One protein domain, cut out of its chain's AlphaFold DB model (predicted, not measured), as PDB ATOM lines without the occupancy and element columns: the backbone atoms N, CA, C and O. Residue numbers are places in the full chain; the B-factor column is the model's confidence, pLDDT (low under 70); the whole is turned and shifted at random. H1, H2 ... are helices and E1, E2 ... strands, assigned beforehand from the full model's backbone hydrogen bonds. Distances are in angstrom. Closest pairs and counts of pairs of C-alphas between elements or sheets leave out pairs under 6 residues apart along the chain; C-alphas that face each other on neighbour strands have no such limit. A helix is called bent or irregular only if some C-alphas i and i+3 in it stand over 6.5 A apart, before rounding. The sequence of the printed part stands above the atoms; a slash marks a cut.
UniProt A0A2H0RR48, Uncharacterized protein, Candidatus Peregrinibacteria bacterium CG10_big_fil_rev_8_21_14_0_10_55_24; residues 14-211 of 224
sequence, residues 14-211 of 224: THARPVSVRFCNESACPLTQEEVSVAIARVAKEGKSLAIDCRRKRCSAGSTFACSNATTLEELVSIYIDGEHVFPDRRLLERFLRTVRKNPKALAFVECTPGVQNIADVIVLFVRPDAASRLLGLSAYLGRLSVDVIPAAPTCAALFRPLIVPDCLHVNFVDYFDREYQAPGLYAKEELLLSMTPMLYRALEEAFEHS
ATOM      1  N   THR A  14     182.982 -33.696  53.659       64.44
ATOM      2  CA  THR A  14     182.317 -32.432  53.330       64.44
ATOM      3  C   THR A  14     180.971 -32.232  54.020       64.44
ATOM      4  O   THR A  14     180.554 -31.085  54.087       64.44
ATOM      5  N   HIS A  15     180.334 -33.268  54.598       57.22
ATOM      6  CA  HIS A  15     179.040 -33.274  55.328       57.22
ATOM      7  C   HIS A  15     177.807 -32.675  54.602       57.22
ATOM      8  O   HIS A  15     176.686 -33.132  54.828       57.22
ATOM      9  N   ALA A  16     177.987 -31.698  53.718       62.62
ATOM     10  CA  ALA A  16     177.011 -31.074  52.847       62.62
ATOM     11  C   ALA A  16     177.316 -31.418  51.383       62.62
ATOM     12  O   ALA A  16     178.443 -31.739  51.004       62.62
ATOM     13  N   ARG A  17     176.289 -31.331  50.532       82.50
ATOM     14  CA  ARG A  17     176.459 -31.525  49.091       82.50
ATOM     15  C   ARG A  17     177.287 -30.360  48.541       82.50
ATOM     16  O   ARG A  17     176.879 -29.218  48.764       82.50
ATOM     17  N   PRO A  18     178.397 -30.612  47.818       90.50
ATOM     18  CA  PRO A  18     179.073 -29.562  47.072       90.50
ATOM     19  C   PRO A  18     178.078 -28.816  46.195       90.50
ATOM     20  O   PRO A  18     177.129 -29.422  45.697       90.50
ATOM     21  N   VAL A  19     178.286 -27.521  46.006       92.00
ATOM     22  CA  VAL A  19     177.452 -26.713  45.124       92.00
ATOM     23  C   VAL A  19     178.298 -26.242  43.964       92.00
ATOM     24  O   VAL A  19     179.314 -25.572  44.146       92.00
ATOM     25  N   SER A  20     177.856 -26.591  42.764       93.25
ATOM     26  CA  SER A  20     178.395 -26.057  41.525       93.25
ATOM     27  C   SER A  20     177.709 -24.744  41.207       93.25
ATOM     28  O   SER A  20     176.491 -24.714  41.006       93.25
ATOM     29  N   VAL A  21     178.499 -23.679  41.151       89.50
ATOM     30  CA  VAL A  21     178.052 -22.341  40.774       89.50
ATOM     31  C   VAL A  21     178.511 -22.057  39.351       89.50
ATOM     32  O   VAL A  21     179.691 -22.226  39.026       89.50
ATOM     33  N   ARG A  22     177.570 -21.641  38.504       88.19
ATOM     34  CA  ARG A  22     177.800 -21.277  37.106       88.19
ATOM     35  C   ARG A  22     177.271 -19.875  36.829       88.19
ATOM     36  O   ARG A  22     176.142 -19.555  37.199       88.19
ATOM     37  N   PHE A  23     178.055 -19.068  36.129       82.56
ATOM     38  CA  PHE A  23     177.647 -17.758  35.625       82.56
ATOM     39  C   PHE A  23     177.232 -17.893  34.157       82.56
ATOM     40  O   PHE A  23     178.016 -18.337  33.316       82.56
ATOM     41  N   CYS A  24     175.991 -17.532  33.827       80.44
ATOM     42  CA  CYS A  24     175.432 -17.756  32.492       80.44
ATOM     43  C   CYS A  24     174.513 -16.618  32.007       80.44
ATOM     44  O   CYS A  24     174.101 -15.740  32.765       80.44
ATOM     45  N   ASN A  25     174.193 -16.641  30.710       78.69
ATOM     46  CA  ASN A  25     173.305 -15.678  30.051       78.69
ATOM     47  C   ASN A  25     171.875 -16.173  29.907       78.69
ATOM     48  O   ASN A  25     170.984 -15.391  29.591       78.69
ATOM     49  N   GLU A  26     171.667 -17.466  30.113       82.56
ATOM     50  CA  GLU A  26     170.379 -18.127  30.030       82.56
ATOM     51  C   GLU A  26     170.275 -19.063  31.222       82.56
ATOM     52  O   GLU A  26     171.207 -19.824  31.492       82.56
ATOM     53  N   SER A  27     169.150 -18.981  31.927       85.06
ATOM     54  CA  SER A  27     168.849 -19.901  33.013       85.06
ATOM     55  C   SER A  27     168.207 -21.171  32.462       85.06
ATOM     56  O   SER A  27     167.173 -21.103  31.796       85.06
ATOM     57  N   ALA A  28     168.770 -22.327  32.800       84.69
ATOM     58  CA  ALA A  28     168.166 -23.638  32.568       84.69
ATOM     59  C   ALA A  28     167.276 -24.106  33.742       84.69
ATOM     60  O   ALA A  28     166.701 -25.191  33.688       84.69
ATOM     61  N   CYS A  29     167.184 -23.321  34.820       86.38
ATOM     62  CA  CYS A  29     166.478 -23.666  36.057       86.38
ATOM     63  C   CYS A  29     165.452 -22.585  36.462       86.38
ATOM     64  O   CYS A  29     165.507 -21.455  35.962       86.38
ATOM     65  N   PRO A  30     164.511 -22.897  37.376       87.19
ATOM     66  CA  PRO A  30     163.579 -21.907  37.913       87.19
ATOM     67  C   PRO A  30     164.302 -20.724  38.575       87.19
ATOM     68  O   PRO A  30     165.244 -20.915  39.345       87.19
ATOM     69  N   LEU A  31     163.836 -19.507  38.278       87.69
ATOM     70  CA  LEU A  31     164.380 -18.270  38.840       87.69
ATOM     71  C   LEU A  31     163.844 -18.011  40.255       87.69
ATOM     72  O   LEU A  31     162.648 -18.181  40.503       87.69
ATOM     73  N   THR A  32     164.698 -17.513  41.148       84.69
ATOM     74  CA  THR A  32     164.329 -17.035  42.490       84.69
ATOM     75  C   THR A  32     164.634 -15.542  42.655       84.69
ATOM     76  O   THR A  32     165.347 -14.943  41.851       84.69
ATOM     77  N   GLN A  33     164.055 -14.921  43.690       78.25
ATOM     78  CA  GLN A  33     164.320 -13.523  44.075       78.25
ATOM     79  C   GLN A  33     165.311 -13.400  45.251       78.25
ATOM     80  O   GLN A  33     165.396 -12.346  45.881       78.25
ATOM     81  N   GLU A  34     166.022 -14.477  45.583       77.88
ATOM     82  CA  GLU A  34     166.934 -14.538  46.730       77.88
ATOM     83  C   GLU A  34     168.345 -14.034  46.381       77.88
ATOM     84  O   GLU A  34     168.704 -13.844  45.216       77.88
ATOM     85  N   GLU A  35     169.166 -13.814  47.407       79.12
ATOM     86  CA  GLU A  35     170.598 -13.553  47.247       79.12
ATOM     87  C   GLU A  35     171.367 -14.840  46.915       79.12
ATOM     88  O   GLU A  35     170.931 -15.951  47.221       79.12
ATOM     89  N   VAL A  36     172.539 -14.695  46.287       80.38
ATOM     90  CA  VAL A  36     173.327 -15.842  45.801       80.38
ATOM     91  C   VAL A  36     173.815 -16.727  46.942       80.38
ATOM     92  O   VAL A  36     173.735 -17.948  46.835       80.38
ATOM     93  N   SER A  37     174.256 -16.129  48.046       79.69
ATOM     94  CA  SER A  37     174.642 -16.848  49.266       79.69
ATOM     95  C   SER A  37     173.519 -17.771  49.754       79.69
ATOM     96  O   SER A  37     173.730 -18.970  49.941       79.69
ATOM     97  N   VAL A  38     172.301 -17.233  49.865       84.62
ATOM     98  CA  VAL A  38     171.103 -17.955  50.313       84.62
ATOM     99  C   VAL A  38     170.738 -19.090  49.359       84.62
ATOM    100  O   VAL A  38     170.502 -20.213  49.807       84.62
ATOM    101  N   ALA A  39     170.754 -18.841  48.045       86.88
ATOM    102  CA  ALA A  39     170.464 -19.881  47.061       86.88
ATOM    103  C   ALA A  39     171.480 -21.030  47.124       86.88
ATOM    104  O   ALA A  39     171.082 -22.194  47.089       86.88
ATOM    105  N   ILE A  40     172.774 -20.731  47.279       86.88
ATOM    106  CA  ILE A  40     173.822 -21.748  47.451       86.88
ATOM    107  C   ILE A  40     173.550 -22.594  48.696       86.88
ATOM    108  O   ILE A  40     173.600 -23.824  48.630       86.88
ATOM    109  N   ALA A  41     173.212 -21.957  49.818       86.62
ATOM    110  CA  ALA A  41     172.881 -22.662  51.049       86.62
ATOM    111  C   ALA A  41     171.649 -23.565  50.884       86.62
ATOM    112  O   ALA A  41     171.707 -24.748  51.222       86.62
ATOM    113  N   ARG A  42     170.565 -23.072  50.269       88.50
ATOM    114  CA  ARG A  42     169.389 -23.901  49.959       88.50
ATOM    115  C   ARG A  42     169.727 -25.065  49.038       88.50
ATOM    116  O   ARG A  42     169.297 -26.181  49.302       88.50
ATOM    117  N   VAL A  43     170.524 -24.851  47.996       90.44
ATOM    118  CA  VAL A  43     170.938 -25.929  47.083       90.44
ATOM    119  C   VAL A  43     171.730 -27.002  47.833       90.44
ATOM    120  O   VAL A  43     171.468 -28.192  47.647       90.44
ATOM    121  N   ALA A  44     172.642 -26.604  48.724       88.31
ATOM    122  CA  ALA A  44     173.430 -27.534  49.530       88.31
ATOM    123  C   ALA A  44     172.565 -28.380  50.483       88.31
ATOM    124  O   ALA A  44     172.812 -29.580  50.633       88.31
ATOM    125  N   LYS A  45     171.560 -27.764  51.126       86.69
ATOM    126  CA  LYS A  45     170.720 -28.402  52.156       86.69
ATOM    127  C   LYS A  45     169.506 -29.136  51.576       86.69
ATOM    128  O   LYS A  45     169.228 -30.269  51.957       86.69
ATOM    129  N   GLU A  46     168.792 -28.510  50.646       90.56
ATOM    130  CA  GLU A  46     167.555 -29.029  50.043       90.56
ATOM    131  C   GLU A  46     167.815 -29.865  48.782       90.56
ATOM    132  O   GLU A  46     166.961 -30.653  48.371       90.56
ATOM    133  N   GLY A  47     168.984 -29.714  48.151       89.25
ATOM    134  CA  GLY A  47     169.366 -30.505  46.984       89.25
ATOM    135  C   GLY A  47     168.614 -30.162  45.700       89.25
ATOM    136  O   GLY A  47     168.528 -31.014  44.817       89.25
ATOM    137  N   LYS A  48     168.050 -28.956  45.598       90.75
ATOM    138  CA  LYS A  48     167.328 -28.468  44.414       90.75
ATOM    139  C   LYS A  48     168.155 -27.408  43.700       90.75
ATOM    140  O   LYS A  48     168.697 -26.528  44.356       90.75
ATOM    141  N   SER A  49     168.229 -27.485  42.374       93.56
ATOM    142  CA  SER A  49     168.885 -26.456  41.562       93.56
ATOM    143  C   SER A  49     168.081 -25.160  41.571       93.56
ATOM    144  O   SER A  49     166.859 -25.197  41.418       93.56
ATOM    145  N   LEU A  50     168.768 -24.028  41.697       92.00
ATOM    146  CA  LEU A  50     168.177 -22.690  41.709       92.00
ATOM    147  C   LEU A  50     168.952 -21.773  40.766       92.00
ATOM    148  O   LEU A  50     170.153 -21.958  40.557       92.00
ATOM    149  N   ALA A  51     168.275 -20.767  40.223       89.25
ATOM    150  CA  ALA A  51     168.907 -19.723  39.434       89.25
ATOM    151  C   ALA A  51     168.470 -18.336  39.904       89.25
ATOM    152  O   ALA A  51     167.324 -18.134  40.302       89.25
ATOM    153  N   ILE A  52     169.377 -17.370  39.827       84.50
ATOM    154  CA  ILE A  52     169.131 -15.980  40.213       84.50
ATOM    155  C   ILE A  52     169.288 -15.103  38.984       84.50
ATOM    156  O   ILE A  52     170.315 -15.170  38.312       84.50
ATOM    157  N   ASP A  53     168.289 -14.261  38.706       81.06
ATOM    158  CA  ASP A  53     168.388 -13.215  37.685       81.06
ATOM    159  C   ASP A  53     169.080 -11.988  38.281       81.06
ATOM    160  O   ASP A  53     168.486 -11.221  39.044       81.06
ATOM    161  N   CYS A  54     170.339 -11.781  37.901       74.44
ATOM    162  CA  CYS A  54     171.164 -10.701  38.434       74.44
ATOM    163  C   CYS A  54     170.641  -9.308  38.045       74.44
ATOM    164  O   CYS A  54     171.021  -8.315  38.663       74.44
ATOM    165  N   ARG A  55     169.722  -9.223  37.072       71.56
ATOM    166  CA  ARG A  55     169.075  -7.972  36.645       71.56
ATOM    167  C   ARG A  55     167.890  -7.589  37.538       71.56
ATOM    168  O   ARG A  55     167.432  -6.451  37.483       71.56
ATOM    169  N   ARG A  56     167.348  -8.525  38.332       66.06
ATOM    170  CA  ARG A  56     166.058  -8.389  39.037       66.06
ATOM    171  C   ARG A  56     166.155  -8.217  40.571       66.06
ATOM    172  O   ARG A  56     165.141  -8.426  41.232       66.06
ATOM    173  N   LYS A  57     167.274  -7.679  41.105       57.34
ATOM    174  CA  LYS A  57     167.598  -7.427  42.557       57.34
ATOM    175  C   LYS A  57     168.143  -8.693  43.273       57.34
ATOM    176  O   LYS A  57     168.004  -9.763  42.708       57.34
ATOM    177  N   ARG A  58     168.767  -8.754  44.471       52.94
ATOM    178  CA  ARG A  58     169.289  -7.849  45.541       52.94
ATOM    179  C   ARG A  58     170.778  -8.125  45.880       52.94
ATOM    180  O   ARG A  58     171.326  -7.511  46.780       52.94
ATOM    181  N   CYS A  59     171.436  -9.066  45.210       51.97
ATOM    182  CA  CYS A  59     172.804  -9.470  45.545       51.97
ATOM    183  C   CYS A  59     173.799  -8.372  45.131       51.97
ATOM    184  O   CYS A  59     173.981  -8.203  43.925       51.97
ATOM    185  N   SER A  60     174.434  -7.637  46.058       51.66
ATOM    186  CA  SER A  60     175.416  -6.576  45.727       51.66
ATOM    187  C   SER A  60     176.485  -7.108  44.766       51.66
ATOM    188  O   SER A  60     176.687  -6.565  43.687       51.66
ATOM    189  N   ALA A  61     177.056  -8.269  45.077       51.75
ATOM    190  CA  ALA A  61     178.001  -9.014  44.253       51.75
ATOM    191  C   ALA A  61     177.503  -9.390  42.847       51.75
ATOM    192  O   ALA A  61     178.204  -9.199  41.863       51.75
ATOM    193  N   GLY A  62     176.294  -9.927  42.716       48.94
ATOM    194  CA  GLY A  62     175.746 -10.285  41.405       48.94
ATOM    195  C   GLY A  62     175.372  -9.046  40.596       48.94
ATOM    196  O   GLY A  62     175.703  -8.948  39.424       48.94
ATOM    197  N   SER A  63     174.724  -8.071  41.231       50.09
ATOM    198  CA  SER A  63     174.147  -6.896  40.572       50.09
ATOM    199  C   SER A  63     175.184  -5.856  40.153       50.09
ATOM    200  O   SER A  63     175.096  -5.347  39.040       50.09
ATOM    201  N   THR A  64     176.204  -5.574  40.966       50.94
ATOM    202  CA  THR A  64     177.209  -4.556  40.612       50.94
ATOM    203  C   THR A  64     178.134  -5.030  39.483       50.94
ATOM    204  O   THR A  64     178.558  -4.228  38.653       50.94
ATOM    205  N   PHE A  65     178.388  -6.341  39.384       52.22
ATOM    206  CA  PHE A  65     179.182  -6.927  38.299       52.22
ATOM    207  C   PHE A  65     178.352  -7.268  37.046       52.22
ATOM    208  O   PHE A  65     178.858  -7.097  35.937       52.22
ATOM    209  N   ALA A  66     177.083  -7.686  37.192       44.75
ATOM    210  CA  ALA A  66     176.173  -8.004  36.083       44.75
ATOM    211  C   ALA A  66     175.545  -6.796  35.386       44.75
ATOM    212  O   ALA A  66     175.283  -6.845  34.183       44.75
ATOM    213  N   CYS A  67     175.298  -5.705  36.112       44.91
ATOM    214  CA  CYS A  67     174.720  -4.485  35.552       44.91
ATOM    215  C   CYS A  67     175.829  -3.594  34.979       44.91
ATOM    216  O   CYS A  67     176.077  -2.482  35.439       44.91
ATOM    217  N   SER A  68     176.501  -4.090  33.941       45.91
ATOM    218  CA  SER A  68     177.680  -3.483  33.313       45.91
ATOM    219  C   SER A  68     177.445  -2.153  32.576       45.91
ATOM    220  O   SER A  68     178.394  -1.619  32.007       45.91
ATOM    221  N   ASN A  69     176.236  -1.584  32.615       47.00
ATOM    222  CA  ASN A  69     175.919  -0.341  31.903       47.00
ATOM    223  C   ASN A  69     175.668   0.878  32.805       47.00
ATOM    224  O   ASN A  69     175.671   1.989  32.286       47.00
ATOM    225  N   ALA A  70     175.441   0.703  34.113       51.53
ATOM    226  CA  ALA A  70     175.078   1.815  35.004       51.53
ATOM    227  C   ALA A  70     176.123   2.127  36.084       51.53
ATOM    228  O   ALA A  70     176.069   3.211  36.652       51.53
ATOM    229  N   THR A  71     177.065   1.215  36.342       67.44
ATOM    230  CA  THR A  71     178.037   1.366  37.431       67.44
ATOM    231  C   THR A  71     179.421   1.707  36.889       67.44
ATOM    232  O   THR A  71     179.988   0.973  36.070       67.44
ATOM    233  N   THR A  72     179.972   2.825  37.344       78.38
ATOM    234  CA  THR A  72     181.327   3.277  37.010       78.38
ATOM    235  C   THR A  72     182.387   2.399  37.681       78.38
ATOM    236  O   THR A  72     182.135   1.716  38.674       78.38
ATOM    237  N   LEU A  73     183.609   2.399  37.140       81.12
ATOM    238  CA  LEU A  73     184.723   1.688  37.773       81.12
ATOM    239  C   LEU A  73     185.041   2.279  39.153       81.12
ATOM    240  O   LEU A  73     185.416   1.548  40.060       81.12
ATOM    241  N   GLU A  74     184.865   3.583  39.315       83.81
ATOM    242  CA  GLU A  74     185.056   4.304  40.569       83.81
ATOM    243  C   GLU A  74     184.066   3.842  41.652       83.81
ATOM    244  O   GLU A  74     184.483   3.579  42.778       83.81
ATOM    245  N   GLU A  75     182.791   3.639  41.310       78.88
ATOM    246  CA  GLU A  75     181.807   3.042  42.229       78.88
ATOM    247  C   GLU A  75     182.171   1.596  42.591       78.88
ATOM    248  O   GLU A  75     182.089   1.209  43.756       78.88
ATOM    249  N   LEU A  76     182.646   0.806  41.621       77.88
ATOM    250  CA  LEU A  76     183.116  -0.560  41.875       77.88
ATOM    251  C   LEU A  76     184.330  -0.597  42.813       77.88
ATOM    252  O   LEU A  76     184.413  -1.482  43.660       77.88
ATOM    253  N   VAL A  77     185.266   0.346  42.675       82.88
ATOM    254  CA  VAL A  77     186.415   0.493  43.582       82.88
ATOM    255  C   VAL A  77     185.930   0.839  44.991       82.88
ATOM    256  O   VAL A  77     186.291   0.143  45.939       82.88
ATOM    257  N   SER A  78     185.052   1.840  45.116       81.56
ATOM    258  CA  SER A  78     184.509   2.260  46.411       81.56
ATOM    259  C   SER A  78     183.788   1.123  47.137       81.56
ATOM    260  O   SER A  78     183.936   0.979  48.348       81.56
ATOM    261  N   ILE A  79     183.035   0.292  46.413       76.31
ATOM    262  CA  ILE A  79     182.318  -0.839  47.010       76.31
ATOM    263  C   ILE A  79     183.286  -1.976  47.337       76.31
ATOM    264  O   ILE A  79     183.336  -2.418  48.477       76.31
ATOM    265  N   TYR A  80     184.066  -2.461  46.367       76.44
ATOM    266  CA  TYR A  80     184.751  -3.752  46.496       76.44
ATOM    267  C   TYR A  80     186.188  -3.692  46.995       76.44
ATOM    268  O   TYR A  80     186.756  -4.735  47.321       76.44
ATOM    269  N   ILE A  81     186.789  -2.511  47.020       79.56
ATOM    270  CA  ILE A  81     188.125  -2.311  47.580       79.56
ATOM    271  C   ILE A  81     187.991  -1.562  48.893       79.56
ATOM    272  O   ILE A  81     188.458  -2.063  49.914       79.56
ATOM    273  N   ASP A  82     187.312  -0.416  48.878       80.81
ATOM    274  CA  ASP A  82     187.276   0.469  50.044       80.81
ATOM    275  C   ASP A  82     186.236   0.027  51.087       80.81
ATOM    276  O   ASP A  82     186.488   0.166  52.282       80.81
ATOM    277  N   GLY A  83     185.089  -0.513  50.653       76.31
ATOM    278  CA  GLY A  83     184.008  -0.962  51.537       76.31
ATOM    279  C   GLY A  83     184.101  -2.433  51.951       76.31
ATOM    280  O   GLY A  83     184.192  -2.753  53.130       76.31
ATOM    281  N   GLU A  84     184.045  -3.341  50.977       72.12
ATOM    282  CA  GLU A  84     183.927  -4.789  51.195       72.12
ATOM    283  C   GLU A  84     185.284  -5.522  51.199       72.12
ATOM    284  O   GLU A  84     185.341  -6.707  51.528       72.12
ATOM    285  N   HIS A  85     186.375  -4.855  50.797       76.00
ATOM    286  CA  HIS A  85     187.736  -5.418  50.734       76.00
ATOM    287  C   HIS A  85     187.855  -6.748  49.952       76.00
ATOM    288  O   HIS A  85     188.763  -7.559  50.165       76.00
ATOM    289  N   VAL A  86     186.949  -6.978  48.999       74.06
ATOM    290  CA  VAL A  86     186.936  -8.156  48.121       74.06
ATOM    291  C   VAL A  86     188.173  -8.188  47.234       74.06
ATOM    292  O   VAL A  86     188.696  -9.275  46.985       74.06
ATOM    293  N   PHE A  87     188.680  -7.034  46.798       76.44
ATOM    294  CA  PHE A  87     189.924  -6.919  46.036       76.44
ATOM    295  C   PHE A  87     190.944  -6.085  46.815       76.44
ATOM    296  O   PHE A  87     190.572  -5.079  47.415       76.44
ATOM    297  N   PRO A  88     192.234  -6.456  46.784       77.06
ATOM    298  CA  PRO A  88     193.270  -5.702  47.486       77.06
ATOM    299  C   PRO A  88     193.656  -4.409  46.752       77.06
ATOM    300  O   PRO A  88     194.196  -3.496  47.367       77.06
ATOM    301  N   ASP A  89     193.413  -4.327  45.437       84.88
ATOM    302  CA  ASP A  89     193.717  -3.146  44.637       84.88
ATOM    303  C   ASP A  89     192.888  -3.057  43.343       84.88
ATOM    304  O   ASP A  89     192.279  -4.025  42.866       84.88
ATOM    305  N   ARG A  90     192.905  -1.856  42.747       87.38
ATOM    306  CA  ARG A  90     192.190  -1.520  41.506       87.38
ATOM    307  C   ARG A  90     192.651  -2.359  40.316       87.38
ATOM    308  O   ARG A  90     191.836  -2.684  39.457       87.38
ATOM    309  N   ARG A  91     193.934  -2.724  40.236       87.38
ATOM    310  CA  ARG A  91     194.480  -3.475  39.093       87.38
ATOM    311  C   ARG A  91     193.918  -4.893  39.060       87.38
ATOM    312  O   ARG A  91     193.587  -5.381  37.980       87.38
ATOM    313  N   LEU A  92     193.792  -5.543  40.216       79.38
ATOM    314  CA  LEU A  92     193.198  -6.874  40.327       79.38
ATOM    315  C   LEU A  92     191.693  -6.854  40.052       79.38
ATOM    316  O   LEU A  92     191.221  -7.712  39.302       79.38
ATOM    317  N   LEU A  93     190.971  -5.844  40.546       80.69
ATOM    318  CA  LEU A  93     189.568  -5.614  40.188       80.69
ATOM    319  C   LEU A  93     189.398  -5.429  38.671       80.69
ATOM    320  O   LEU A  93     188.584  -6.104  38.045       80.69
ATOM    321  N   GLU A  94     190.204  -4.575  38.039       79.62
ATOM    322  CA  GLU A  94     190.163  -4.370  36.588       79.62
ATOM    323  C   GLU A  94     190.520  -5.636  35.800       79.62
ATOM    324  O   GLU A  94     189.890  -5.926  34.781       79.62
ATOM    325  N   ARG A  95     191.526  -6.399  36.247       78.31
ATOM    326  CA  ARG A  95     191.899  -7.675  35.621       78.31
ATOM    327  C   ARG A  95     190.737  -8.659  35.687       78.31
ATOM    328  O   ARG A  95     190.406  -9.253  34.662       78.31
ATOM    329  N   PHE A  96     190.104  -8.791  36.849       76.19
ATOM    330  CA  PHE A  96     188.914  -9.612  37.032       76.19
ATOM    331  C   PHE A  96     187.774  -9.159  36.113       76.19
ATOM    332  O   PHE A  96     187.270  -9.961  35.328       76.19
ATOM    333  N   LEU A  97     187.445  -7.864  36.111       74.50
ATOM    334  CA  LEU A  97     186.425  -7.285  35.232       74.50
ATOM    335  C   LEU A  97     186.704  -7.571  33.756       74.50
ATOM    336  O   LEU A  97     185.777  -7.864  33.009       74.50
ATOM    337  N   ARG A  98     187.966  -7.523  33.312       72.44
ATOM    338  CA  ARG A  98     188.343  -7.882  31.934       72.44
ATOM    339  C   ARG A  98     188.154  -9.371  31.658       72.44
ATOM    340  O   ARG A  98     187.697  -9.702  30.568       72.44
ATOM    341  N   THR A  99     188.490 -10.253  32.597       65.75
ATOM    342  CA  THR A  99     188.265 -11.704  32.466       65.75
ATOM    343  C   THR A  99     186.777 -12.014  32.347       65.75
ATOM    344  O   THR A  99     186.369 -12.727  31.435       65.75
ATOM    345  N   VAL A 100     185.961 -11.406  33.209       62.16
ATOM    346  CA  VAL A 100     184.507 -11.579  33.210       62.16
ATOM    347  C   VAL A 100     183.875 -10.974  31.948       62.16
ATOM    348  O   VAL A 100     183.108 -11.647  31.271       62.16
ATOM    349  N   ARG A 101     184.263  -9.753  31.545       60.94
ATOM    350  CA  ARG A 101     183.761  -9.088  30.322       60.94
ATOM    351  C   ARG A 101     184.190  -9.782  29.024       60.94
ATOM    352  O   ARG A 101     183.484  -9.681  28.026       60.94
ATOM    353  N   LYS A 102     185.335 -10.473  29.008       51.72
ATOM    354  CA  LYS A 102     185.785 -11.289  27.863       51.72
ATOM    355  C   LYS A 102     185.063 -12.632  27.757       51.72
ATOM    356  O   LYS A 102     185.205 -13.288  26.729       51.72
ATOM    357  N   ASN A 103     184.304 -13.037  28.774       48.31
ATOM    358  CA  ASN A 103     183.468 -14.226  28.733       48.31
ATOM    359  C   ASN A 103     182.005 -13.797  28.494       48.31
ATOM    360  O   ASN A 103     181.270 -13.554  29.445       48.31
ATOM    361  N   PRO A 104     181.551 -13.657  27.231       43.19
ATOM    362  CA  PRO A 104     180.279 -13.014  26.896       43.19
ATOM    363  C   PRO A 104     179.041 -13.795  27.343       43.19
ATOM    364  O   PRO A 104     177.942 -13.290  27.164       43.19
ATOM    365  N   LYS A 105     179.194 -15.003  27.910       50.81
ATOM    366  CA  LYS A 105     178.110 -15.761  28.556       50.81
ATOM    367  C   LYS A 105     177.834 -15.305  29.990       50.81
ATOM    368  O   LYS A 105     176.948 -15.863  30.619       50.81
ATOM    369  N   ALA A 106     178.631 -14.392  30.529       54.47
ATOM    370  CA  ALA A 106     178.679 -14.128  31.948       54.47
ATOM    371  C   ALA A 106     177.692 -13.025  32.349       54.47
ATOM    372  O   ALA A 106     177.752 -11.911  31.834       54.47
ATOM    373  N   LEU A 107     176.897 -13.342  33.374       63.66
ATOM    374  CA  LEU A 107     176.338 -12.438  34.385       63.66
ATOM    375  C   LEU A 107     174.844 -12.108  34.309       63.66
ATOM    376  O   LEU A 107     174.356 -11.488  35.246       63.66
ATOM    377  N   ALA A 108     174.067 -12.529  33.307       73.12
ATOM    378  CA  ALA A 108     172.611 -12.336  33.423       73.12
ATOM    379  C   ALA A 108     172.032 -13.190  34.564       73.12
ATOM    380  O   ALA A 108     171.127 -12.753  35.280       73.12
ATOM    381  N   PHE A 109     172.594 -14.386  34.751       80.31
ATOM    382  CA  PHE A 109     172.152 -15.351  35.738       80.31
ATOM    383  C   PHE A 109     173.315 -15.995  36.493       80.31
ATOM    384  O   PHE A 109     174.411 -16.188  35.961       80.31
ATOM    385  N   VAL A 110     173.027 -16.372  37.737       84.88
ATOM    386  CA  VAL A 110     173.851 -17.285  38.531       84.88
ATOM    387  C   VAL A 110     173.036 -18.540  38.787       84.88
ATOM    388  O   VAL A 110     171.972 -18.473  39.398       84.88
ATOM    389  N   GLU A 111     173.532 -19.678  38.324       89.06
ATOM    390  CA  GLU A 111     172.932 -20.987  38.555       89.06
ATOM    391  C   GLU A 111     173.699 -21.738  39.635       89.06
ATOM    392  O   GLU A 111     174.923 -21.863  39.583       89.06
ATOM    393  N   CYS A 112     172.961 -22.275  40.596       90.75
ATOM    394  CA  CYS A 112     173.475 -23.094  41.679       90.75
ATOM    395  C   CYS A 112     172.883 -24.494  41.533       90.75
ATOM    396  O   CYS A 112     171.662 -24.666  41.515       90.75
ATOM    397  N   THR A 113     173.742 -25.503  41.424       93.81
ATOM    398  CA  THR A 113     173.328 -26.898  41.232       93.81
ATOM    399  C   THR A 113     173.980 -27.799  42.277       93.81
ATOM    400  O   THR A 113     175.134 -27.569  42.649       93.81
ATOM    401  N   PRO A 114     173.265 -28.815  42.789       92.56
ATOM    402  CA  PRO A 114     173.840 -29.740  43.750       92.56
ATOM    403  C   PRO A 114     174.882 -30.641  43.069       92.56
ATOM    404  O   PRO A 114     174.717 -31.084  41.930       92.56
ATOM    405  N   GLY A 115     175.943 -30.952  43.805       90.50
ATOM    406  CA  GLY A 115     177.071 -31.754  43.349       90.50
ATOM    407  C   GLY A 115     178.109 -30.966  42.549       90.50
ATOM    408  O   GLY A 115     178.132 -29.734  42.532       90.50
ATOM    409  N   VAL A 116     178.996 -31.710  41.891       89.56
ATOM    410  CA  VAL A 116     180.126 -31.187  41.112       89.56
ATOM    411  C   VAL A 116     179.832 -31.385  39.630       89.56
ATOM    412  O   VAL A 116     179.808 -32.510  39.138       89.56
ATOM    413  N   GLN A 117     179.600 -30.290  38.918       88.69
ATOM    414  CA  GLN A 117     179.290 -30.274  37.493       88.69
ATOM    415  C   GLN A 117     180.536 -29.890  36.693       88.69
ATOM    416  O   GLN A 117     181.301 -29.015  37.091       88.69
ATOM    417  N   ASN A 118     180.727 -30.505  35.520       82.88
ATOM    418  CA  ASN A 118     181.869 -30.202  34.638       82.88
ATOM    419  C   ASN A 118     181.871 -28.749  34.136       82.88
ATOM    420  O   ASN A 118     182.912 -28.233  33.752       82.88
ATOM    421  N   ILE A 119     180.693 -28.129  34.096       86.06
ATOM    422  CA  ILE A 119     180.464 -26.781  33.567       86.06
ATOM    423  C   ILE A 119     180.493 -25.696  34.651       86.06
ATOM    424  O   ILE A 119     180.145 -24.557  34.358       86.06
ATOM    425  N   ALA A 120     180.794 -26.061  35.899       89.81
ATOM    426  CA  ALA A 120     180.850 -25.112  37.000       89.81
ATOM    427  C   ALA A 120     182.025 -24.143  36.817       89.81
ATOM    428  O   ALA A 120     183.081 -24.534  36.323       89.81
ATOM    429  N   ASP A 121     181.856 -22.906  37.270       86.69
ATOM    430  CA  ASP A 121     182.945 -21.933  37.365       86.69
ATOM    431  C   ASP A 121     183.592 -21.985  38.755       86.69
ATOM    432  O   ASP A 121     184.804 -21.828  38.903       86.69
ATOM    433  N   VAL A 122     182.779 -22.254  39.783       88.44
ATOM    434  CA  VAL A 122     183.192 -22.322  41.189       88.44
ATOM    435  C   VAL A 122     182.519 -23.507  41.870       88.44
ATOM    436  O   VAL A 122     181.346 -23.795  41.626       88.44
ATOM    437  N   ILE A 123     183.260 -24.176  42.751       92.12
ATOM    438  CA  ILE A 123     182.722 -25.161  43.689       92.12
ATOM    439  C   ILE A 123     182.704 -24.547  45.082       92.12
ATOM    440  O   ILE A 123     183.734 -24.069  45.563       92.12
ATOM    441  N   VAL A 124     181.539 -24.588  45.728       90.56
ATOM    442  CA  VAL A 124     181.336 -24.124  47.103       90.56
ATOM    443  C   VAL A 124     181.015 -25.308  48.009       90.56
ATOM    444  O   VAL A 124     180.209 -26.173  47.660       90.56
ATOM    445  N   LEU A 125     181.642 -25.336  49.182       89.44
ATOM    446  CA  LEU A 125     181.432 -26.330  50.227       89.44
ATOM    447  C   LEU A 125     181.042 -25.633  51.532       89.44
ATOM    448  O   LEU A 125     181.695 -24.672  51.939       89.44
ATOM    449  N   PHE A 126     180.036 -26.170  52.217       85.94
ATOM    450  CA  PHE A 126     179.816 -25.897  53.635       85.94
ATOM    451  C   PHE A 126     180.415 -27.039  54.430       85.94
ATOM    452  O   PHE A 126     179.995 -28.181  54.266       85.94
ATOM    453  N   VAL A 127     181.403 -26.739  55.262       84.75
ATOM    454  CA  VAL A 127     182.123 -27.759  56.026       84.75
ATOM    455  C   VAL A 127     182.290 -27.320  57.466       84.75
ATOM    456  O   VAL A 127     182.330 -26.134  57.779       84.75
ATOM    457  N   ARG A 128     182.446 -28.290  58.359       84.62
ATOM    458  CA  ARG A 128     182.879 -28.009  59.724       84.62
ATOM    459  C   ARG A 128     184.368 -27.622  59.770       84.62
ATOM    460  O   ARG A 128     185.114 -27.982  58.853       84.62
ATOM    461  N   PRO A 129     184.850 -26.974  60.845       83.69
ATOM    462  CA  PRO A 129     186.242 -26.536  60.942       83.69
ATOM    463  C   PRO A 129     187.256 -27.686  60.888       83.69
ATOM    464  O   PRO A 129     188.325 -27.542  60.301       83.69
ATOM    465  N   ASP A 130     186.915 -28.853  61.440       80.06
ATOM    466  CA  ASP A 130     187.763 -30.048  61.391       80.06
ATOM    467  C   ASP A 130     187.915 -30.599  59.965       80.06
ATOM    468  O   ASP A 130     189.015 -30.976  59.557       80.06
ATOM    469  N   ALA A 131     186.841 -30.575  59.176       81.06
ATOM    470  CA  ALA A 131     186.884 -30.925  57.762       81.06
ATOM    471  C   ALA A 131     187.669 -29.894  56.937       81.06
ATOM    472  O   ALA A 131     188.516 -30.276  56.126       81.06
ATOM    473  N   ALA A 132     187.454 -28.597  57.186       83.88
ATOM    474  CA  ALA A 132     188.223 -27.529  56.549       83.88
ATOM    475  C   ALA A 132     189.726 -27.685  56.811       83.88
ATOM    476  O   ALA A 132     190.516 -27.662  55.871       83.88
ATOM    477  N   SER A 133     190.123 -27.933  58.063       80.81
ATOM    478  CA  SER A 133     191.526 -28.152  58.434       80.81
ATOM    479  C   SER A 133     192.165 -29.309  57.663       80.81
ATOM    480  O   SER A 133     193.331 -29.216  57.282       80.81
ATOM    481  N   ARG A 134     191.422 -30.394  57.414       78.88
ATOM    482  CA  ARG A 134     191.919 -31.541  56.639       78.88
ATOM    483  C   ARG A 134     192.078 -31.210  55.157       78.88
ATOM    484  O   ARG A 134     193.100 -31.567  54.579       78.88
ATOM    485  N   LEU A 135     191.115 -30.503  54.559       80.12
ATOM    486  CA  LEU A 135     191.212 -30.044  53.165       80.12
ATOM    487  C   LEU A 135     192.391 -29.087  52.970       80.12
ATOM    488  O   LEU A 135     193.122 -29.203  51.989       80.12
ATOM    489  N   LEU A 136     192.615 -28.192  53.934       79.94
ATOM    490  CA  LEU A 136     193.764 -27.290  53.954       79.94
ATOM    491  C   LEU A 136     195.088 -28.056  54.050       79.94
ATOM    492  O   LEU A 136     196.000 -27.806  53.264       79.94
ATOM    493  N   GLY A 137     195.180 -29.028  54.962       77.69
ATOM    494  CA  GLY A 137     196.362 -29.881  55.097       77.69
ATOM    495  C   GLY A 137     196.655 -30.690  53.830       77.69
ATOM    496  O   GLY A 137     197.805 -30.764  53.399       77.69
ATOM    497  N   LEU A 138     195.620 -31.239  53.189       76.06
ATOM    498  CA  LEU A 138     195.758 -31.972  51.931       76.06
ATOM    499  C   LEU A 138     196.207 -31.060  50.782       76.06
ATOM    500  O   LEU A 138     197.102 -31.420  50.021       76.06
ATOM    501  N   SER A 139     195.618 -29.867  50.680       74.94
ATOM    502  CA  SER A 139     196.008 -28.854  49.695       74.94
ATOM    503  C   SER A 139     197.486 -28.476  49.836       74.94
ATOM    504  O   SER A 139     198.211 -28.453  48.837       74.94
ATOM    505  N   ALA A 140     197.956 -28.275  51.073       73.75
ATOM    506  CA  ALA A 140     199.360 -28.009  51.365       73.75
ATOM    507  C   ALA A 140     200.273 -29.197  51.001       73.75
ATOM    508  O   ALA A 140     201.309 -29.000  50.367       73.75
ATOM    509  N   TYR A 141     199.877 -30.428  51.352       71.25
ATOM    510  CA  TYR A 141     200.647 -31.646  51.072       71.25
ATOM    511  C   TYR A 141     200.906 -31.864  49.578       71.25
ATOM    512  O   TYR A 141     202.004 -32.257  49.189       71.25
ATOM    513  N   LEU A 142     199.927 -31.573  48.719       67.00
ATOM    514  CA  LEU A 142     200.045 -31.801  47.275       67.00
ATOM    515  C   LEU A 142     201.025 -30.861  46.566       67.00
ATOM    516  O   LEU A 142     201.124 -30.907  45.340       67.00
ATOM    517  N   GLY A 143     201.687 -29.955  47.292       61.06
ATOM    518  CA  GLY A 143     202.505 -28.907  46.687       61.06
ATOM    519  C   GLY A 143     201.694 -27.985  45.771       61.06
ATOM    520  O   GLY A 143     202.278 -27.226  45.005       61.06
ATOM    521  N   ARG A 144     200.352 -28.049  45.845       57.84
ATOM    522  CA  ARG A 144     199.420 -27.235  45.049       57.84
ATOM    523  C   ARG A 144     199.154 -25.845  45.638       57.84
ATOM    524  O   ARG A 144     198.410 -25.097  45.035       57.84
ATOM    525  N   LEU A 145     199.880 -25.501  46.706       59.31
ATOM    526  CA  LEU A 145     200.205 -24.156  47.198       59.31
ATOM    527  C   LEU A 145     199.069 -23.245  47.702       59.31
ATOM    528  O   LEU A 145     197.935 -23.272  47.258       59.31
ATOM    529  N   SER A 146     199.497 -22.402  48.654       60.72
ATOM    530  CA  SER A 146     198.854 -21.233  49.273       60.72
ATOM    531  C   SER A 146     197.393 -21.381  49.695       60.72
ATOM    532  O   SER A 146     196.477 -21.375  48.885       60.72
ATOM    533  N   VAL A 147     197.187 -21.397  51.010       63.53
ATOM    534  CA  VAL A 147     195.895 -21.082  51.614       63.53
ATOM    535  C   VAL A 147     195.765 -19.560  51.661       63.53
ATOM    536  O   VAL A 147     196.563 -18.911  52.338       63.53
ATOM    537  N   ASP A 148     194.769 -18.999  50.980       65.62
ATOM    538  CA  ASP A 148     194.348 -17.606  51.165       65.62
ATOM    539  C   ASP A 148     193.233 -17.600  52.213       65.62
ATOM    540  O   ASP A 148     192.086 -17.991  51.969       65.62
ATOM    541  N   VAL A 149     193.614 -17.237  53.434       64.12
ATOM    542  CA  VAL A 149     192.664 -17.014  54.519       64.12
ATOM    543  C   VAL A 149     192.219 -15.570  54.431       64.12
ATOM    544  O   VAL A 149     193.020 -14.666  54.666       64.12
ATOM    545  N   ILE A 150     190.932 -15.356  54.160       62.31
ATOM    546  CA  ILE A 150     190.349 -14.018  54.151       62.31
ATOM    547  C   ILE A 150     189.448 -13.902  55.383       62.31
ATOM    548  O   ILE A 150     188.291 -14.330  55.369       62.31
ATOM    549  N   PRO A 151     189.982 -13.384  56.501       54.28
ATOM    550  CA  PRO A 151     189.332 -13.499  57.795       54.28
ATOM    551  C   PRO A 151     188.153 -12.543  57.987       54.28
ATOM    552  O   PRO A 151     187.571 -12.594  59.052       54.28
ATOM    553  N   ALA A 152     187.811 -11.663  57.041       58.16
ATOM    554  CA  ALA A 152     186.730 -10.680  57.210       58.16
ATOM    555  C   ALA A 152     186.118 -10.217  55.873       58.16
ATOM    556  O   ALA A 152     185.801  -9.042  55.718       58.16
ATOM    557  N   ALA A 153     186.008 -11.111  54.885       64.38
ATOM    558  CA  ALA A 153     185.351 -10.780  53.621       64.38
ATOM    559  C   ALA A 153     183.880 -11.209  53.619       64.38
ATOM    560  O   ALA A 153     183.560 -12.255  54.192       64.38
ATOM    561  N   PRO A 154     183.005 -10.461  52.921       67.69
ATOM    562  CA  PRO A 154     181.611 -10.849  52.768       67.69
ATOM    563  C   PRO A 154     181.491 -12.204  52.066       67.69
ATOM    564  O   PRO A 154     182.357 -12.615  51.280       67.69
ATOM    565  N   THR A 155     180.373 -12.891  52.289       72.31
ATOM    566  CA  THR A 155     180.099 -14.237  51.764       72.31
ATOM    567  C   THR A 155     180.282 -14.311  50.251       72.31
ATOM    568  O   THR A 155     180.764 -15.313  49.720       72.31
ATOM    569  N   CYS A 156     179.963 -13.232  49.542       72.12
ATOM    570  CA  CYS A 156     180.112 -13.151  48.099       72.12
ATOM    571  C   CYS A 156     181.567 -13.206  47.601       72.12
ATOM    572  O   CYS A 156     181.793 -13.628  46.466       72.12
ATOM    573  N   ALA A 157     182.560 -12.865  48.429       73.50
ATOM    574  CA  ALA A 157     183.972 -12.982  48.067       73.50
ATOM    575  C   ALA A 157     184.356 -14.429  47.719       73.50
ATOM    576  O   ALA A 157     185.182 -14.646  46.830       73.50
ATOM    577  N   ALA A 158     183.686 -15.417  48.323       76.81
ATOM    578  CA  ALA A 158     183.868 -16.830  48.002       76.81
ATOM    579  C   ALA A 158     183.538 -17.182  46.543       76.81
ATOM    580  O   ALA A 158     184.012 -18.178  46.010       76.81
ATOM    581  N   LEU A 159     182.723 -16.378  45.862       78.69
ATOM    582  CA  LEU A 159     182.362 -16.636  44.468       78.69
ATOM    583  C   LEU A 159     183.407 -16.109  43.492       78.69
ATOM    584  O   LEU A 159     183.527 -16.608  42.380       78.69
ATOM    585  N   PHE A 160     184.163 -15.090  43.887       76.62
ATOM    586  CA  PHE A 160     185.053 -14.382  42.968       76.62
ATOM    587  C   PHE A 160     186.514 -14.712  43.202       76.62
ATOM    588  O   PHE A 160     187.289 -14.778  42.250       76.62
ATOM    589  N   ARG A 161     186.898 -14.964  44.453       78.38
ATOM    590  CA  ARG A 161     188.278 -15.288  44.805       78.38
ATOM    591  C   ARG A 161     188.829 -16.503  44.050       78.38
ATOM    592  O   ARG A 161     189.918 -16.361  43.484       78.38
ATOM    593  N   PRO A 162     188.077 -17.607  43.865       81.94
ATOM    594  CA  PRO A 162     188.524 -18.718  43.021       81.94
ATOM    595  C   PRO A 162     188.740 -18.347  41.547       81.94
ATOM    596  O   PRO A 162     189.528 -18.987  40.863       81.94
ATOM    597  N   LEU A 163     188.071 -17.311  41.037       79.50
ATOM    598  CA  LEU A 163     188.233 -16.856  39.650       79.50
ATOM    599  C   LEU A 163     189.476 -15.970  39.465       79.50
ATOM    600  O   LEU A 163     189.985 -15.829  38.354       79.50
ATOM    601  N   ILE A 164     189.953 -15.350  40.546       76.31
ATOM    602  CA  ILE A 164     191.123 -14.460  40.555       76.31
ATOM    603  C   ILE A 164     192.393 -15.260  40.856       76.31
ATOM    604  O   ILE A 164     193.421 -15.052  40.207       76.31
ATOM    605  N   VAL A 165     192.307 -16.170  41.829       77.81
ATOM    606  CA  VAL A 165     193.403 -17.015  42.313       77.81
ATOM    607  C   VAL A 165     192.953 -18.483  42.218       77.81
ATOM    608  O   VAL A 165     192.438 -19.032  43.197       77.81
ATOM    609  N   PRO A 166     193.080 -19.108  41.030       75.69
ATOM    610  CA  PRO A 166     192.448 -20.395  40.720       75.69
ATOM    611  C   PRO A 166     193.069 -21.609  41.415       75.69
ATOM    612  O   PRO A 166     192.385 -22.620  41.598       75.69
ATOM    613  N   ASP A 167     194.329 -21.492  41.825       79.75
ATOM    614  CA  ASP A 167     195.107 -22.556  42.464       79.75
ATOM    615  C   ASP A 167     195.108 -22.436  43.995       79.75
ATOM    616  O   ASP A 167     196.028 -22.892  44.656       79.75
ATOM    617  N   CYS A 168     194.088 -21.796  44.572       79.12
ATOM    618  CA  CYS A 168     194.004 -21.542  46.006       79.12
ATOM    619  C   CYS A 168     192.664 -22.012  46.583       79.12
ATOM    620  O   CYS A 168     191.605 -21.809  45.980       79.12
ATOM    621  N   LEU A 169     192.716 -22.623  47.773       84.25
ATOM    622  CA  LEU A 169     191.529 -22.894  48.580       84.25
ATOM    623  C   LEU A 169     191.172 -21.640  49.376       84.25
ATOM    624  O   LEU A 169     191.927 -21.225  50.255       84.25
ATOM    625  N   HIS A 170     190.008 -21.067  49.089       83.75
ATOM    626  CA  HIS A 170     189.535 -19.852  49.746       83.75
ATOM    627  C   HIS A 170     188.614 -20.217  50.896       83.75
ATOM    628  O   HIS A 170     187.580 -20.864  50.693       83.75
ATOM    629  N   VAL A 171     188.991 -19.799  52.102       83.31
ATOM    630  CA  VAL A 171     188.206 -20.031  53.319       83.31
ATOM    631  C   VAL A 171     187.621 -18.711  53.791       83.31
ATOM    632  O   VAL A 171     188.359 -17.811  54.194       83.31
ATOM    633  N   ASN A 172     186.293 -18.624  53.796       74.56
ATOM    634  CA  ASN A 172     185.578 -17.514  54.411       74.56
ATOM    635  C   ASN A 172     185.286 -17.860  55.877       74.56
ATOM    636  O   ASN A 172     184.415 -18.682  56.177       74.56
ATOM    637  N   PHE A 173     186.057 -17.251  56.783       63.00
ATOM    638  CA  PHE A 173     185.978 -17.500  58.228       63.00
ATOM    639  C   PHE A 173     184.897 -16.682  58.929       63.00
ATOM    640  O   PHE A 173     184.243 -17.180  59.844       63.00
ATOM    641  N   VAL A 174     184.727 -15.424  58.537       55.56
ATOM    642  CA  VAL A 174     183.912 -14.473  59.289       55.56
ATOM    643  C   VAL A 174     182.827 -13.968  58.385       55.56
ATOM    644  O   VAL A 174     182.963 -12.936  57.746       55.56
ATOM    645  N   ASP A 175     181.745 -14.738  58.356       61.75
ATOM    646  CA  ASP A 175     180.483 -14.165  57.933       61.75
ATOM    647  C   ASP A 175     179.261 -14.860  58.520       61.75
ATOM    648  O   ASP A 175     178.207 -14.934  57.904       61.75
ATOM    649  N   TYR A 176     179.378 -15.458  59.713       65.44
ATOM    650  CA  TYR A 176     178.192 -16.032  60.356       65.44
ATOM    651  C   TYR A 176     177.099 -14.970  60.556       65.44
ATOM    652  O   TYR A 176     175.940 -15.266  60.310       65.44
ATOM    653  N   PHE A 177     177.456 -13.741  60.939       68.38
ATOM    654  CA  PHE A 177     176.469 -12.684  61.171       68.38
ATOM    655  C   PHE A 177     175.761 -12.224  59.894       68.38
ATOM    656  O   PHE A 177     174.542 -12.099  59.926       68.38
ATOM    657  N   ASP A 178     176.468 -12.016  58.778       71.44
ATOM    658  CA  ASP A 178     175.818 -11.683  57.500       71.44
ATOM    659  C   ASP A 178     175.015 -12.872  56.975       71.44
ATOM    660  O   ASP A 178     173.869 -12.714  56.587       71.44
ATOM    661  N   ARG A 179     175.547 -14.098  57.060       75.69
ATOM    662  CA  ARG A 179     174.814 -15.307  56.652       75.69
ATOM    663  C   ARG A 179     173.538 -15.513  57.467       75.69
ATOM    664  O   ARG A 179     172.495 -15.817  56.892       75.69
ATOM    665  N   GLU A 180     173.601 -15.323  58.782       77.19
ATOM    666  CA  GLU A 180     172.435 -15.362  59.670       77.19
ATOM    667  C   GLU A 180     171.473 -14.209  59.371       77.19
ATOM    668  O   GLU A 180     170.268 -14.411  59.394       77.19
ATOM    669  N   TYR A 181     171.970 -13.016  59.046       78.00
ATOM    670  CA  TYR A 181     171.127 -11.888  58.650       78.00
ATOM    671  C   TYR A 181     170.410 -12.139  57.310       78.00
ATOM    672  O   TYR A 181     169.209 -11.887  57.194       78.00
ATOM    673  N   GLN A 182     171.122 -12.669  56.314       74.94
ATOM    674  CA  GLN A 182     170.618 -12.953  54.967       74.94
ATOM    675  C   GLN A 182     169.653 -14.144  54.945       74.94
ATOM    676  O   GLN A 182     168.652 -14.121  54.227       74.94
ATOM    677  N   ALA A 183     169.931 -15.189  55.731       77.06
ATOM    678  CA  ALA A 183     169.043 -16.337  55.886       77.06
ATOM    679  C   ALA A 183     169.111 -16.933  57.305       77.06
ATOM    680  O   ALA A 183     169.826 -17.919  57.532       77.06
ATOM    681  N   PRO A 184     168.316 -16.385  58.245       81.62
ATOM    682  CA  PRO A 184     168.273 -16.858  59.621       81.62
ATOM    683  C   PRO A 184     167.966 -18.353  59.714       81.62
ATOM    684  O   PRO A 184     167.025 -18.849  59.084       81.62
ATOM    685  N   GLY A 185     168.763 -19.083  60.495       82.50
ATOM    686  CA  GLY A 185     168.602 -20.525  60.710       82.50
ATOM    687  C   GLY A 185     168.915 -21.437  59.513       82.50
ATOM    688  O   GLY A 185     168.776 -22.654  59.645       82.50
ATOM    689  N   LEU A 186     169.345 -20.901  58.363       82.62
ATOM    690  CA  LEU A 186     169.737 -21.720  57.206       82.62
ATOM    691  C   LEU A 186     171.169 -22.273  57.334       82.62
ATOM    692  O   LEU A 186     171.463 -23.361  56.833       82.62
ATOM    693  N   TYR A 187     172.048 -21.537  58.016       81.19
ATOM    694  CA  TYR A 187     173.452 -21.887  58.231       81.19
ATOM    695  C   TYR A 187     173.680 -22.376  59.661       81.19
ATOM    696  O   TYR A 187     173.154 -21.790  60.609       81.19
ATOM    697  N   ALA A 188     174.510 -23.405  59.844       81.69
ATOM    698  CA  ALA A 188     174.989 -23.730  61.185       81.69
ATOM    699  C   ALA A 188     176.112 -22.762  61.597       81.69
ATOM    700  O   ALA A 188     176.937 -22.362  60.772       81.69
ATOM    701  N   LYS A 189     176.161 -22.407  62.886       80.00
ATOM    702  CA  LYS A 189     177.126 -21.439  63.443       80.00
ATOM    703  C   LYS A 189     178.574 -21.828  63.179       80.00
ATOM    704  O   LYS A 189     179.424 -20.971  62.959       80.00
ATOM    705  N   GLU A 190     178.842 -23.124  63.200       82.69
ATOM    706  CA  GLU A 190     180.171 -23.704  63.082       82.69
ATOM    707  C   GLU A 190     180.571 -23.965  61.619       82.69
ATOM    708  O   GLU A 190     181.714 -24.333  61.359       82.69
ATOM    709  N   GLU A 191     179.657 -23.804  60.654       82.94
ATOM    710  CA  GLU A 191     179.947 -24.070  59.245       82.94
ATOM    711  C   GLU A 191     180.813 -22.970  58.628       82.94
ATOM    712  O   GLU A 191     180.442 -21.791  58.565       82.94
ATOM    713  N   LEU A 192     181.949 -23.391  58.084       83.75
ATOM    714  CA  LEU A 192     182.810 -22.592  57.231       83.75
ATOM    715  C   LEU A 192     182.374 -22.744  55.778       83.75
ATOM    716  O   LEU A 192     181.942 -23.817  55.348       83.75
ATOM    717  N   LEU A 193     182.524 -21.662  55.020       85.25
ATOM    718  CA  LEU A 193     182.332 -21.679  53.581       85.25
ATOM    719  C   LEU A 193     183.704 -21.766  52.914       85.25
ATOM    720  O   LEU A 193     184.542 -20.874  53.060       85.25
ATOM    721  N   LEU A 194     183.922 -22.857  52.187       88.19
ATOM    722  CA  LEU A 194     185.103 -23.072  51.361       88.19
ATOM    723  C   LEU A 194     184.722 -22.915  49.897       88.19
ATOM    724  O   LEU A 194     183.676 -23.396  49.464       88.19
ATOM    725  N   SER A 195     185.588 -22.272  49.129       88.62
ATOM    726  CA  SER A 195     185.386 -22.087  47.698       88.62
ATOM    727  C   SER A 195     186.674 -22.303  46.924       88.62
ATOM    728  O   SER A 195     187.774 -22.020  47.401       88.62
ATOM    729  N   MET A 196     186.537 -22.874  45.734       90.12
ATOM    730  CA  MET A 196     187.663 -23.245  44.885       90.12
ATOM    731  C   MET A 196     187.222 -23.414  43.435       90.12
ATOM    732  O   MET A 196     186.028 -23.473  43.130       90.12
ATOM    733  N   THR A 197     188.188 -23.537  42.531       89.06
ATOM    734  CA  THR A 197     187.904 -23.929  41.150       89.06
ATOM    735  C   THR A 197     187.533 -25.416  41.068       89.06
ATOM    736  O   THR A 197     187.997 -26.218  41.886       89.06
ATOM    737  N   PRO A 198     186.755 -25.843  40.055       90.75
ATOM    738  CA  PRO A 198     186.464 -27.262  39.841       90.75
ATOM    739  C   PRO A 198     187.723 -28.109  39.634       90.75
ATOM    740  O   PRO A 198     187.765 -29.268  40.042       90.75
ATOM    741  N   MET A 199     188.758 -27.531  39.017       88.19
ATOM    742  CA  MET A 199     190.048 -28.192  38.822       88.19
ATOM    743  C   MET A 199     190.725 -28.495  40.161       88.19
ATOM    744  O   MET A 199     191.173 -29.624  40.371       88.19
ATOM    745  N   LEU A 200     190.768 -27.518  41.076       87.00
ATOM    746  CA  LEU A 200     191.334 -27.722  42.408       87.00
ATOM    747  C   LEU A 200     190.511 -28.732  43.215       87.00
ATOM    748  O   LEU A 200     191.093 -29.628  43.819       87.00
ATOM    749  N   TYR A 201     189.177 -28.650  43.160       89.44
ATOM    750  CA  TYR A 201     188.302 -29.623  43.820       89.44
ATOM    751  C   TYR A 201     188.631 -31.060  43.396       89.44
ATOM    752  O   TYR A 201     188.845 -31.917  44.250       89.44
ATOM    753  N   ARG A 202     188.727 -31.324  42.085       87.25
ATOM    754  CA  ARG A 202     189.042 -32.670  41.577       87.25
ATOM    755  C   ARG A 202     190.418 -33.145  42.001       87.25
ATOM    756  O   ARG A 202     190.569 -34.304  42.357       87.25
ATOM    757  N   ALA A 203     191.400 -32.248  41.987       84.69
ATOM    758  CA  ALA A 203     192.740 -32.576  42.446       84.69
ATOM    759  C   ALA A 203     192.754 -32.966  43.932       84.69
ATOM    760  O   ALA A 203     193.464 -33.894  44.304       84.69
ATOM    761  N   LEU A 204     191.963 -32.284  44.771       83.62
ATOM    762  CA  LEU A 204     191.805 -32.634  46.184       83.62
ATOM    763  C   LEU A 204     191.062 -33.960  46.363       83.62
ATOM    764  O   LEU A 204     191.474 -34.769  47.185       83.62
ATOM    765  N   GLU A 205     189.998 -34.196  45.600       84.06
ATOM    766  CA  GLU A 205     189.233 -35.446  45.647       84.06
ATOM    767  C   GLU A 205     190.105 -36.653  45.259       84.06
ATOM    768  O   GLU A 205     190.188 -37.624  46.010       84.06
ATOM    769  N   GLU A 206     190.831 -36.557  44.143       81.75
ATOM    770  CA  GLU A 206     191.774 -37.579  43.673       81.75
ATOM    771  C   GLU A 206     192.893 -37.820  44.694       81.75
ATOM    772  O   GLU A 206     193.155 -38.950  45.105       81.75
ATOM    773  N   ALA A 207     193.521 -36.748  45.174       78.12
ATOM    774  CA  ALA A 207     194.568 -36.838  46.178       78.12
ATOM    775  C   ALA A 207     194.098 -37.464  47.489       78.12
ATOM    776  O   ALA A 207     194.846 -38.217  48.113       78.12
ATOM    777  N   PHE A 208     192.881 -37.139  47.925       77.12
ATOM    778  CA  PHE A 208     192.330 -37.671  49.158       77.12
ATOM    779  C   PHE A 208     192.180 -39.187  49.061       77.12
ATOM    780  O   PHE A 208     192.645 -39.886  49.959       77.12
ATOM    781  N   GLU A 209     191.628 -39.691  47.953       71.06
ATOM    782  CA  GLU A 209     191.485 -41.130  47.686       71.06
ATOM    783  C   GLU A 209     192.829 -41.875  47.710       71.06
ATOM    784  O   GLU A 209     192.878 -43.030  48.136       71.06
ATOM    785  N   HIS A 210     193.919 -41.205  47.327       69.88
ATOM    786  CA  HIS A 210     195.280 -41.753  47.327       69.88
ATOM    787  C   HIS A 210     196.100 -41.431  48.590       69.88
ATOM    788  O   HIS A 210     197.254 -41.848  48.699       69.88
ATOM    789  N   SER A 211     195.535 -40.704  49.555       64.38
ATOM    790  CA  SER A 211     196.219 -40.334  50.797       64.38
ATOM    791  C   SER A 211     196.064 -41.400  51.888       64.38
ATOM    792  O   SER A 211     195.098 -42.165  51.906       64.38
TER     793      SER A 211
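Overview. This is residues 14 to 211 of the 224 residues of an uncharacterized protein of Candidatus Peregrinibacteria bacterium CG10_big_fil_rev_8_21_14_0_10_55_24 (UniProt A0A2H0RR48). A strongly twisted seven-stranded sheet runs through the middle, with H1 and H6 over one face and H5 and H8 over the other. H3 and H4 lie off the sheet with H2 near them, and H7 packs crosswise on H1. The 198 printed residues hold eight named helices and seven named strands, in the order E1 H1 E2 H2 H3 H4 E3 E4 H5 E5 H6 E6 H7 E7 H8, of mixed class; the mixed sheet runs E2 E3 E1 E4 E7 E6 E5. The whole is compact, with a radius of gyration of the C-alphas of 15.9 A and spans of 49, 36 and 32 A.

Along the chain. E1, residues 19 to 24, begins at C-alpha 19 (177.452, -26.713, 45.124) and is 15.6 A long. H1 is 36 to 46, 15.0 A; E2 50 to 53; H2 60 to 66; H3 73 to 83, 14.0 A; H4 90 to 101, 15.9 A. E3 is 109 to 114, 16.6 A; E4 122 to 127, 15.8 A; H5 129 to 141, 18.2 A; E5 147 to 150. H6 is 157 to 164, only just irregular, with C-alphas 159 and 162 6.7 A apart; E6 169 to 172; H7 176 to 182; E7 192 to 196, 13.3 A. H8, 198 to 209, 16.7 A, ends at C-alpha 209 (191.485, -41.130, 47.686).

Arrangement. E1 is antiparallel to E3 (N 22 and O 111, 2.9 A) and E4 (N 19 and O 124, 2.9 A). E2 and E3 are antiparallel (N 52 and O 110, 2.9 A), as are E4 and E7 (N 125 and O 194, 2.8 A) and E7 and E6 (N 172 and O 193, 2.9 A). E6 and E5 are parallel, with no N and O within hydrogen-bond range. H1 and H6 are on the same face, H5 and H8 on the opposite face: three layers, helices on both faces. H2 only grazes the sheet with residues 62 to 66. H1 and H7 touch, about perpendicular at 83 degrees, closest at the C-alphas of Val 38 and Gln 182, 6.8 A. Every O i to N i+4 pair is within hydrogen-bond range in H1, H4, H5, H7 and H8; H2 has 2 of 3, H3 6 of 7, H6 2 of 4.

Size, cuts and confidence. The C-alphas farthest apart, of Ala 70 and Ser 211, are 49.7 A apart. The printed part has no cut; the link from E1 to H1 is long. The mean pLDDT of the printed part is 76.4, with 48 residues under 70, among them 56 to 71 and 142 to 154.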